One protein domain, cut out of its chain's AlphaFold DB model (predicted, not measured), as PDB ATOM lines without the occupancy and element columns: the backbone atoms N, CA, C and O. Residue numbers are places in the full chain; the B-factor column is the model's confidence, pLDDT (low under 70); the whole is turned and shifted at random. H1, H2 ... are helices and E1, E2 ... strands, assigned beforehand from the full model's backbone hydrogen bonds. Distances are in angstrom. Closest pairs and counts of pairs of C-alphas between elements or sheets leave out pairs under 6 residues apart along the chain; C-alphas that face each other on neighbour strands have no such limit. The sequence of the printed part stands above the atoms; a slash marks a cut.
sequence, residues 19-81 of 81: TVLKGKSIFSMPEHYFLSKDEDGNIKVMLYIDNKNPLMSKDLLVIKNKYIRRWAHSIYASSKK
ATOM      1  N   THR A  19     112.571 141.603  82.921       84.06
ATOM      2  CA  THR A  19     111.306 141.346  83.630       84.06
ATOM      3  C   THR A  19     111.295 142.014  85.006       84.06
ATOM      4  O   THR A  19     112.237 141.847  85.781       84.06
ATOM      5  N   VAL A  20     110.229 142.749  85.362       81.50
ATOM      6  CA  VAL A  20     110.064 143.315  86.720       81.50
ATOM      7  C   VAL A  20     109.807 142.197  87.732       81.50
ATOM      8  O   VAL A  20     108.834 141.462  87.624       81.50
ATOM      9  N   LEU A  21     110.654 142.110  88.756       80.50
ATOM     10  CA  LEU A  21     110.477 141.215  89.902       80.50
ATOM     11  C   LEU A  21     109.654 141.861  91.012       80.50
ATOM     12  O   LEU A  21     108.847 141.208  91.669       80.50
ATOM     13  N   LYS A  22     109.903 143.149  91.266       76.44
ATOM     14  CA  LYS A  22     109.216 143.907  92.311       76.44
ATOM     15  C   LYS A  22     109.221 145.387  91.971       76.44
ATOM     16  O   LYS A  22     110.281 145.971  91.750       76.44
ATOM     17  N   GLY A  23     108.041 145.991  91.975       68.31
ATOM     18  CA  GLY A  23     107.859 147.434  91.912       68.31
ATOM     19  C   GLY A  23     107.260 147.941  93.216       68.31
ATOM     20  O   GLY A  23     106.436 147.260  93.827       68.31
ATOM     21  N   LYS A  24     107.660 149.136  93.648       66.44
ATOM     22  CA  LYS A  24     106.860 149.916  94.596       66.44
ATOM     23  C   LYS A  24     106.432 151.196  93.896       66.44
ATOM     24  O   LYS A  24     107.227 152.128  93.806       66.44
ATOM     25  N   SER A  25     105.190 151.213  93.430       62.38
ATOM     26  CA  SER A  25     104.485 152.425  93.035       62.38
ATOM     27  C   SER A  25     103.446 152.733  94.107       62.38
ATOM     28  O   SER A  25     102.570 151.926  94.409       62.38
ATOM     29  N   ILE A  26     103.585 153.884  94.753       64.12
ATOM     30  CA  ILE A  26     102.507 154.441  95.569       64.12
ATOM     31  C   ILE A  26     101.900 155.535  94.700       64.12
ATOM     32  O   ILE A  26     102.624 156.440  94.309       64.12
ATOM     33  N   PHE A  27     100.598 155.477  94.410       59.28
ATOM     34  CA  PHE A  27      99.921 156.451  93.536       59.28
ATOM     35  C   PHE A  27     100.128 157.923  93.947       59.28
ATOM     36  O   PHE A  27      99.994 158.818  93.115       59.28
ATOM     37  N   SER A  28     100.450 158.184  95.217       66.62
ATOM     38  CA  SER A  28     100.719 159.521  95.757       66.62
ATOM     39  C   SER A  28     102.184 159.966  95.684       66.62
ATOM     40  O   SER A  28     102.456 161.137  95.936       66.62
ATOM     41  N   MET A  29     103.125 159.077  95.350       74.81
ATOM     42  CA  MET A  29     104.539 159.415  95.191       74.81
ATOM     43  C   MET A  29     104.926 159.349  93.713       74.81
ATOM     44  O   MET A  29     104.731 158.306  93.090       74.81
ATOM     45  N   PRO A  30     105.495 160.425  93.151       76.94
ATOM     46  CA  PRO A  30     105.967 160.416  91.772       76.94
ATOM     47  C   PRO A  30     107.220 159.552  91.589       76.94
ATOM     48  O   PRO A  30     107.566 159.241  90.456       76.94
ATOM     49  N   GLU A  31     107.925 159.177  92.664       81.81
ATOM     50  CA  GLU A  31     109.143 158.372  92.586       81.81
ATOM     51  C   GLU A  31     108.869 156.876  92.739       81.81
ATOM     52  O   GLU A  31     108.541 156.370  93.817       81.81
ATOM     53  N   HIS A  32     109.130 156.152  91.660       81.06
ATOM     54  CA  HIS A  32     108.912 154.723  91.535       81.06
ATOM     55  C   HIS A  32     110.239 153.980  91.452       81.06
ATOM     56  O   HIS A  32     111.202 154.435  90.834       81.06
ATOM     57  N   TYR A  33     110.285 152.805  92.074       79.50
ATOM     58  CA  TYR A  33     111.461 151.939  92.056       79.50
ATOM     59  C   TYR A  33     111.082 150.560  91.545       79.50
ATOM     60  O   TYR A  33     110.153 149.937  92.068       79.50
ATOM     61  N   PHE A  34     111.851 150.078  90.574       82.25
ATOM     62  CA  PHE A  34     111.630 148.785  89.938       82.25
ATOM     63  C   PHE A  34     112.895 147.942  89.997       82.25
ATOM     64  O   PHE A  34     113.939 148.348  89.491       82.25
ATOM     65  N   LEU A  35     112.784 146.772  90.621       84.25
ATOM     66  CA  LEU A  35     113.760 145.695  90.534       84.25
ATOM     67  C   LEU A  35     113.403 144.826  89.331       84.25
ATOM     68  O   LEU A  35     112.280 144.324  89.251       84.25
ATOM     69  N   SER A  36     114.362 144.607  88.444       84.94
ATOM     70  CA  SER A  36     114.198 143.773  87.258       84.94
ATOM     71  C   SER A  36     115.314 142.743  87.150       84.94
ATOM     72  O   SER A  36     116.416 142.968  87.657       84.94
ATOM     73  N   LYS A  37     115.021 141.636  86.467       86.00
ATOM     74  CA  LYS A  37     116.005 140.635  86.055       86.00
ATOM     75  C   LYS A  37     115.985 140.417  84.549       86.00
ATOM     76  O   LYS A  37     114.920 140.584  83.956       86.00
ATOM     77  N   ASP A  38     117.103 140.016  83.968       87.00
ATOM     78  CA  ASP A  38     117.138 139.477  82.607       87.00
ATOM     79  C   ASP A  38     117.079 137.938  82.597       87.00
ATOM     80  O   ASP A  38     116.917 137.295  83.644       87.00
ATOM     81  N   GLU A  39     117.147 137.357  81.398       85.06
ATOM     82  CA  GLU A  39     117.144 135.905  81.174       85.06
ATOM     83  C   GLU A  39     118.386 135.215  81.766       85.06
ATOM     84  O   GLU A  39     118.281 134.094  82.261       85.06
ATOM     85  N   ASP A  40     119.521 135.920  81.829       84.69
ATOM     86  CA  ASP A  40     120.789 135.446  82.404       84.69
ATOM     87  C   ASP A  40     120.848 135.576  83.944       84.69
ATOM     88  O   ASP A  40     121.854 135.246  84.589       84.69
ATOM     89  N   GLY A  41     119.773 136.078  84.559       80.75
ATOM     90  CA  GLY A  41     119.663 136.278  86.002       80.75
ATOM     91  C   GLY A  41     120.439 137.488  86.530       80.75
ATOM     92  O   GLY A  41     120.612 137.619  87.745       80.75
ATOM     93  N   ASN A  42     120.900 138.392  85.663       84.50
ATOM     94  CA  ASN A  42     121.436 139.676  86.096       84.50
ATOM     95  C   ASN A  42     120.309 140.531  86.675       84.50
ATOM     96  O   ASN A  42     119.166 140.484  86.226       84.50
ATOM     97  N   ILE A  43     120.635 141.333  87.688       84.81
ATOM     98  CA  ILE A  43     119.665 142.141  88.430       84.81
ATOM     99  C   ILE A  43     119.963 143.625  88.231       84.81
ATOM    100  O   ILE A  43     121.105 144.067  88.367       84.81
ATOM    101  N   LYS A  44     118.922 144.422  87.983       83.44
ATOM    102  CA  LYS A  44     119.004 145.882  87.856       83.44
ATOM    103  C   LYS A  44     117.913 146.550  88.679       83.44
ATOM    104  O   LYS A  44     116.809 146.026  88.803       83.44
ATOM    105  N   VAL A  45     118.207 147.740  89.205       83.31
ATOM    106  CA  VAL A  45     117.187 148.623  89.778       83.31
ATOM    107  C   VAL A  45     117.139 149.945  89.029       83.31
ATOM    108  O   VAL A  45     118.178 150.550  88.757       83.31
ATOM    109  N   MET A  46     115.928 150.398  88.718       79.25
ATOM    110  CA  MET A  46     115.662 151.700  88.114       79.25
ATOM    111  C   MET A  46     114.841 152.570  89.063       79.25
ATOM    112  O   MET A  46     113.853 152.112  89.638       79.25
ATOM    113  N   LEU A  47     115.285 153.819  89.217       78.62
ATOM    114  CA  LEU A  47     114.510 154.906  89.802       78.62
ATOM    115  C   LEU A  47     113.871 155.673  88.651       78.62
ATOM    116  O   LEU A  47     114.579 156.150  87.764       78.62
ATOM    117  N   TYR A  48     112.555 155.782  88.691       77.38
ATOM    118  CA  TYR A  48     111.762 156.557  87.758       77.38
ATOM    119  C   TYR A  48     111.016 157.637  88.535       77.38
ATOM    120  O   TYR A  48     110.549 157.391  89.644       77.38
ATOM    121  N   ILE A  49     110.949 158.839  87.979       76.06
ATOM    122  CA  ILE A  49     110.150 159.929  88.527       76.06
ATOM    123  C   ILE A  49     109.128 160.235  87.443       76.06
ATOM    124  O   ILE A  49     109.526 160.480  86.305       76.06
ATOM    125  N   ASP A  50     107.839 160.175  87.778       75.19
ATOM    126  CA  ASP A  50     106.768 160.622  86.883       75.19
ATOM    127  C   ASP A  50     107.046 162.061  86.407       75.19
ATOM    128  O   ASP A  50     107.857 162.766  87.001       75.19
ATOM    129  N   ASN A  51     106.322 162.561  85.399       66.75
ATOM    130  CA  ASN A  51     106.413 163.956  84.913       66.75
ATOM    131  C   ASN A  51     105.975 165.032  85.946       66.75
ATOM    132  O   ASN A  51     105.470 166.096  85.591       66.75
ATOM    133  N   LYS A  52     106.125 164.758  87.240       72.94
ATOM    134  CA  LYS A  52     105.868 165.621  88.385       72.94
ATOM    135  C   LYS A  52     107.178 165.885  89.120       72.94
ATOM    136  O   LYS A  52     108.123 165.104  89.058       72.94
ATOM    137  N   ASN A  53     107.203 166.969  89.886       77.75
ATOM    138  CA  ASN A  53     108.316 167.218  90.792       77.75
ATOM    139  C   ASN A  53     108.400 166.095  91.832       77.75
ATOM    140  O   ASN A  53     107.361 165.738  92.396       77.75
ATOM    141  N   PRO A  54     109.599 165.552  92.106       77.31
ATOM    142  CA  PRO A  54     109.762 164.576  93.165       77.31
ATOM    143  C   PRO A  54     109.311 165.160  94.507       77.31
ATOM    144  O   PRO A  54     109.562 166.328  94.807       77.31
ATOM    145  N   LEU A  55     108.649 164.335  95.315       84.31
ATOM    146  CA  LEU A  55     108.273 164.678  96.684       84.31
ATOM    147  C   LEU A  55     109.510 164.723  97.593       84.31
ATOM    148  O   LEU A  55     109.566 165.468  98.568       84.31
ATOM    149  N   MET A  56     110.505 163.898  97.281       83.50
ATOM    150  CA  MET A  56     111.746 163.763  98.017       83.50
ATOM    151  C   MET A  56     112.804 164.732  97.474       83.50
ATOM    152  O   MET A  56     112.933 164.931  96.266       83.50
ATOM    153  N   SER A  57     113.605 165.321  98.369       87.50
ATOM    154  CA  SER A  57     114.692 166.210  97.950       87.50
ATOM    155  C   SER A  57     115.707 165.471  97.072       87.50
ATOM    156  O   SER A  57     115.921 164.261  97.206       87.50
ATOM    157  N   LYS A  58     116.376 166.213  96.183       83.38
ATOM    158  CA  LYS A  58     117.370 165.652  95.256       83.38
ATOM    159  C   LYS A  58     118.462 164.864  95.985       83.38
ATOM    160  O   LYS A  58     118.802 163.765  95.553       83.38
ATOM    161  N   ASP A  59     118.964 165.375  97.105       87.62
ATOM    162  CA  ASP A  59     120.017 164.706  97.878       87.62
ATOM    163  C   ASP A  59     119.537 163.381  98.469       87.62
ATOM    164  O   ASP A  59     120.230 162.365  98.386       87.62
ATOM    165  N   LEU A  60     118.309 163.351  98.989       87.00
ATOM    166  CA  LEU A  60     117.703 162.125  99.497       87.00
ATOM    167  C   LEU A  60     117.473 161.101  98.378       87.00
ATOM    168  O   LEU A  60     117.706 159.911  98.592       87.00
ATOM    169  N   LEU A  61     117.097 161.539  97.173       84.12
ATOM    170  CA  LEU A  61     116.992 160.657  96.008       84.12
ATOM    171  C   LEU A  61     118.344 160.068  95.608       84.12
ATOM    172  O   LEU A  61     118.434 158.868  95.346       84.12
ATOM    173  N   VAL A  62     119.404 160.879  95.602       83.69
ATOM    174  CA  VAL A  62     120.771 160.419  95.315       83.69
ATOM    175  C   VAL A  62     121.215 159.380  96.346       83.69
ATOM    176  O   VAL A  62     121.699 158.307  95.973       83.69
ATOM    177  N   ILE A  63     120.999 159.656  97.634       86.88
ATOM    178  CA  ILE A  63     121.328 158.738  98.730       86.88
ATOM    179  C   ILE A  63     120.541 157.432  98.588       86.88
ATOM    180  O   ILE A  63     121.127 156.347  98.582       86.88
ATOM    181  N   LYS A  64     119.219 157.513  98.411       84.12
ATOM    182  CA  LYS A  64     118.341 156.345  98.278       84.12
ATOM    183  C   LYS A  64     118.717 155.487  97.070       84.12
ATOM    184  O   LYS A  64     118.850 154.270  97.203       84.12
ATOM    185  N   ASN A  65     118.980 156.105  95.920       82.25
ATOM    186  CA  ASN A  65     119.437 155.414  94.715       82.25
ATOM    187  C   ASN A  65     120.776 154.684  94.945       82.25
ATOM    188  O   ASN A  65     120.935 153.534  94.533       82.25
ATOM    189  N   LYS A  66     121.724 155.298  95.669       86.81
ATOM    190  CA  LYS A  66     123.001 154.662  96.037       86.81
ATOM    191  C   LYS A  66     122.796 153.398  96.878       86.81
ATOM    192  O   LYS A  66     123.408 152.372  96.582       86.81
ATOM    193  N   TYR A  67     121.943 153.449  97.901       89.06
ATOM    194  CA  TYR A  67     121.650 152.281  98.742       89.06
ATOM    195  C   TYR A  67     120.967 151.158  97.966       89.06
ATOM    196  O   TYR A  67     121.347 149.998  98.090       89.06
ATOM    197  N   ILE A  68     120.002 151.503  97.119       83.88
ATOM    198  CA  ILE A  68     119.251 150.523  96.338       83.88
ATOM    199  C   ILE A  68     120.143 149.821  95.305       83.88
ATOM    200  O   ILE A  68     120.051 148.606  95.144       83.88
ATOM    201  N   ARG A  69     121.068 150.544  94.659       84.62
ATOM    202  CA  ARG A  69     122.075 149.936  93.770       84.62
ATOM    203  C   ARG A  69     122.996 148.970  94.513       84.62
ATOM    204  O   ARG A  69     123.271 147.887  94.006       84.62
ATOM    205  N   ARG A  70     123.442 149.332  95.722       89.00
ATOM    206  CA  ARG A  70     124.243 148.437  96.576       89.00
ATOM    207  C   ARG A  70     123.474 147.171  96.934       89.00
ATOM    208  O   ARG A  70     124.027 146.085  96.835       89.00
ATOM    209  N   TRP A  71     122.202 147.304  97.294       86.69
ATOM    210  CA  TRP A  71     121.341 146.161  97.586       86.69
ATOM    211  C   TRP A  71     121.169 145.232  96.375       86.69
ATOM    212  O   TRP A  71     121.338 144.024  96.514       86.69
ATOM    213  N   ALA A  72     120.923 145.781  95.181       84.69
ATOM    214  CA  ALA A  72     120.836 145.002  93.942       84.69
ATOM    215  C   ALA A  72     122.133 144.230  93.650       84.69
ATOM    216  O   ALA A  72     122.093 143.045  93.325       84.69
ATOM    217  N   HIS A  73     123.281 144.887  93.836       86.06
ATOM    218  CA  HIS A  73     124.589 144.252  93.703       86.06
ATOM    219  C   HIS A  73     124.781 143.115  94.716       86.06
ATOM    220  O   HIS A  73     125.278 142.053  94.355       86.06
ATOM    221  N   SER A  74     124.362 143.297  95.972       87.00
ATOM    222  CA  SER A  74     124.426 142.233  96.983       87.00
ATOM    223  C   SER A  74     123.557 141.025  96.621       87.00
ATOM    224  O   SER A  74     123.985 139.895  96.848       87.00
ATOM    225  N   ILE A  75     122.370 141.240  96.038       84.19
ATOM    226  CA  ILE A  75     121.522 140.148  95.530       84.19
ATOM    227  C   ILE A  75     122.253 139.393  94.423       84.19
ATOM    228  O   ILE A  75     122.381 138.176  94.510       84.19
ATOM    229  N   TYR A  76     122.773 140.114  93.427       83.56
ATOM    230  CA  TYR A  76     123.499 139.517  92.307       83.56
ATOM    231  C   TYR A  76     124.727 138.717  92.762       83.56
ATOM    232  O   TYR A  76     124.932 137.581  92.346       83.56
ATOM    233  N   ALA A  77     125.529 139.280  93.667       86.75
ATOM    234  CA  ALA A  77     126.691 138.592  94.223       86.75
ATOM    235  C   ALA A  77     126.293 137.326  95.000       86.75
ATOM    236  O   ALA A  77     127.011 136.329  94.969       86.75
ATOM    237  N   SER A  78     125.142 137.347  95.676       85.38
ATOM    238  CA  SER A  78     124.637 136.190  96.424       85.38
ATOM    239  C   SER A  78     124.057 135.103  95.516       85.38
ATOM    240  O   SER A  78     124.099 133.940  95.892       85.38
ATOM    241  N   SER A  79     123.538 135.454  94.333       80.19
ATOM    242  CA  SER A  79     122.962 134.494  93.380       80.19
ATOM    243  C   SER A  79     123.997 133.776  92.507       80.19
ATOM    244  O   SER A  79     123.627 132.894  91.743       80.19
ATOM    245  N   LYS A  80     125.271 134.181  92.567       77.56
ATOM    246  CA  LYS A  80     126.391 133.555  91.840       77.56
ATOM    247  C   LYS A  80     127.203 132.571  92.707       77.56
ATOM    248  O   LYS A  80     128.248 132.110  92.254       77.56
ATOM    249  N   LYS A  81     126.755 132.292  93.937       59.66
ATOM    250  CA  LYS A  81     127.257 131.195  94.783       59.66
ATOM    251  C   LYS A  81     126.557 129.890  94.437       59.66
ATOM    252  O   LYS A  81     127.248 128.856  94.515       59.66
TER     253      LYS A  81
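This is residues 19 to 81 of the 81 residues of an uncharacterized protein of Xenorhabdus ishibashii (UniProt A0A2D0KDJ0). A strongly twisted sheet of three strands, E1, E2 and E3, has one long helix, H1, packed along one face, over the edge strand E3, while its other face is bare. The strands form a meander, each the antiparallel neighbour of the one before, in the order E1, E2, E3, and H1 follows them along the chain. The 63 printed residues include one named helix and three named strands, in two layers, the helix on one face of the sheet; the class is mixed, helices and strands. The whole is only just loose, close to compact, with a radius of gyration of the C-alphas of 12.9 A, and elongated, spanning 40 by 22 by 14 A.

E1, residues 19 to 24, begins at C-alpha 19 (111.306, 141.346, 83.630) and is 14.6 A long from first to last C-alpha. E2, residues 31 to 37, measures 20.1 A, and E3, residues 43 to 49, 20.2 A. H1, residues 58 to 79, runs 31.7 A from C-alpha 58 (117.370, 165.652, 95.256) to C-alpha 79 (122.962, 134.494, 93.380).

E1 and E2 form a hairpin, antiparallel at 152 degrees, with N 21 and O 35 within hydrogen-bond range at 2.8 A. E2 and E3 form another, antiparallel at 160 degrees, with N 32 and O 48 within range at 2.8 A. H1 is on the sheet at a height over the sheet of 7.7 A. It lies over E3 and runs along the strands, at 16 degrees to E3 on the local plane. The closest C-alphas of E3 and H1 are those of Ile 43 and Tyr 76, 6.1 A apart. In H1 every O i to N i+4 pair is within hydrogen-bond range.

The two C-alphas farthest apart, those of Lys 52 and Lys 81, are 41.0 A from each other. The printed part has no cut. The link from E2 to E3 is tight, and those from E1 to E2 and from E3 to H1 are short. The mean pLDDT of the printed part is 80.4; residues 23 to 28, 51 and 81 are under 70.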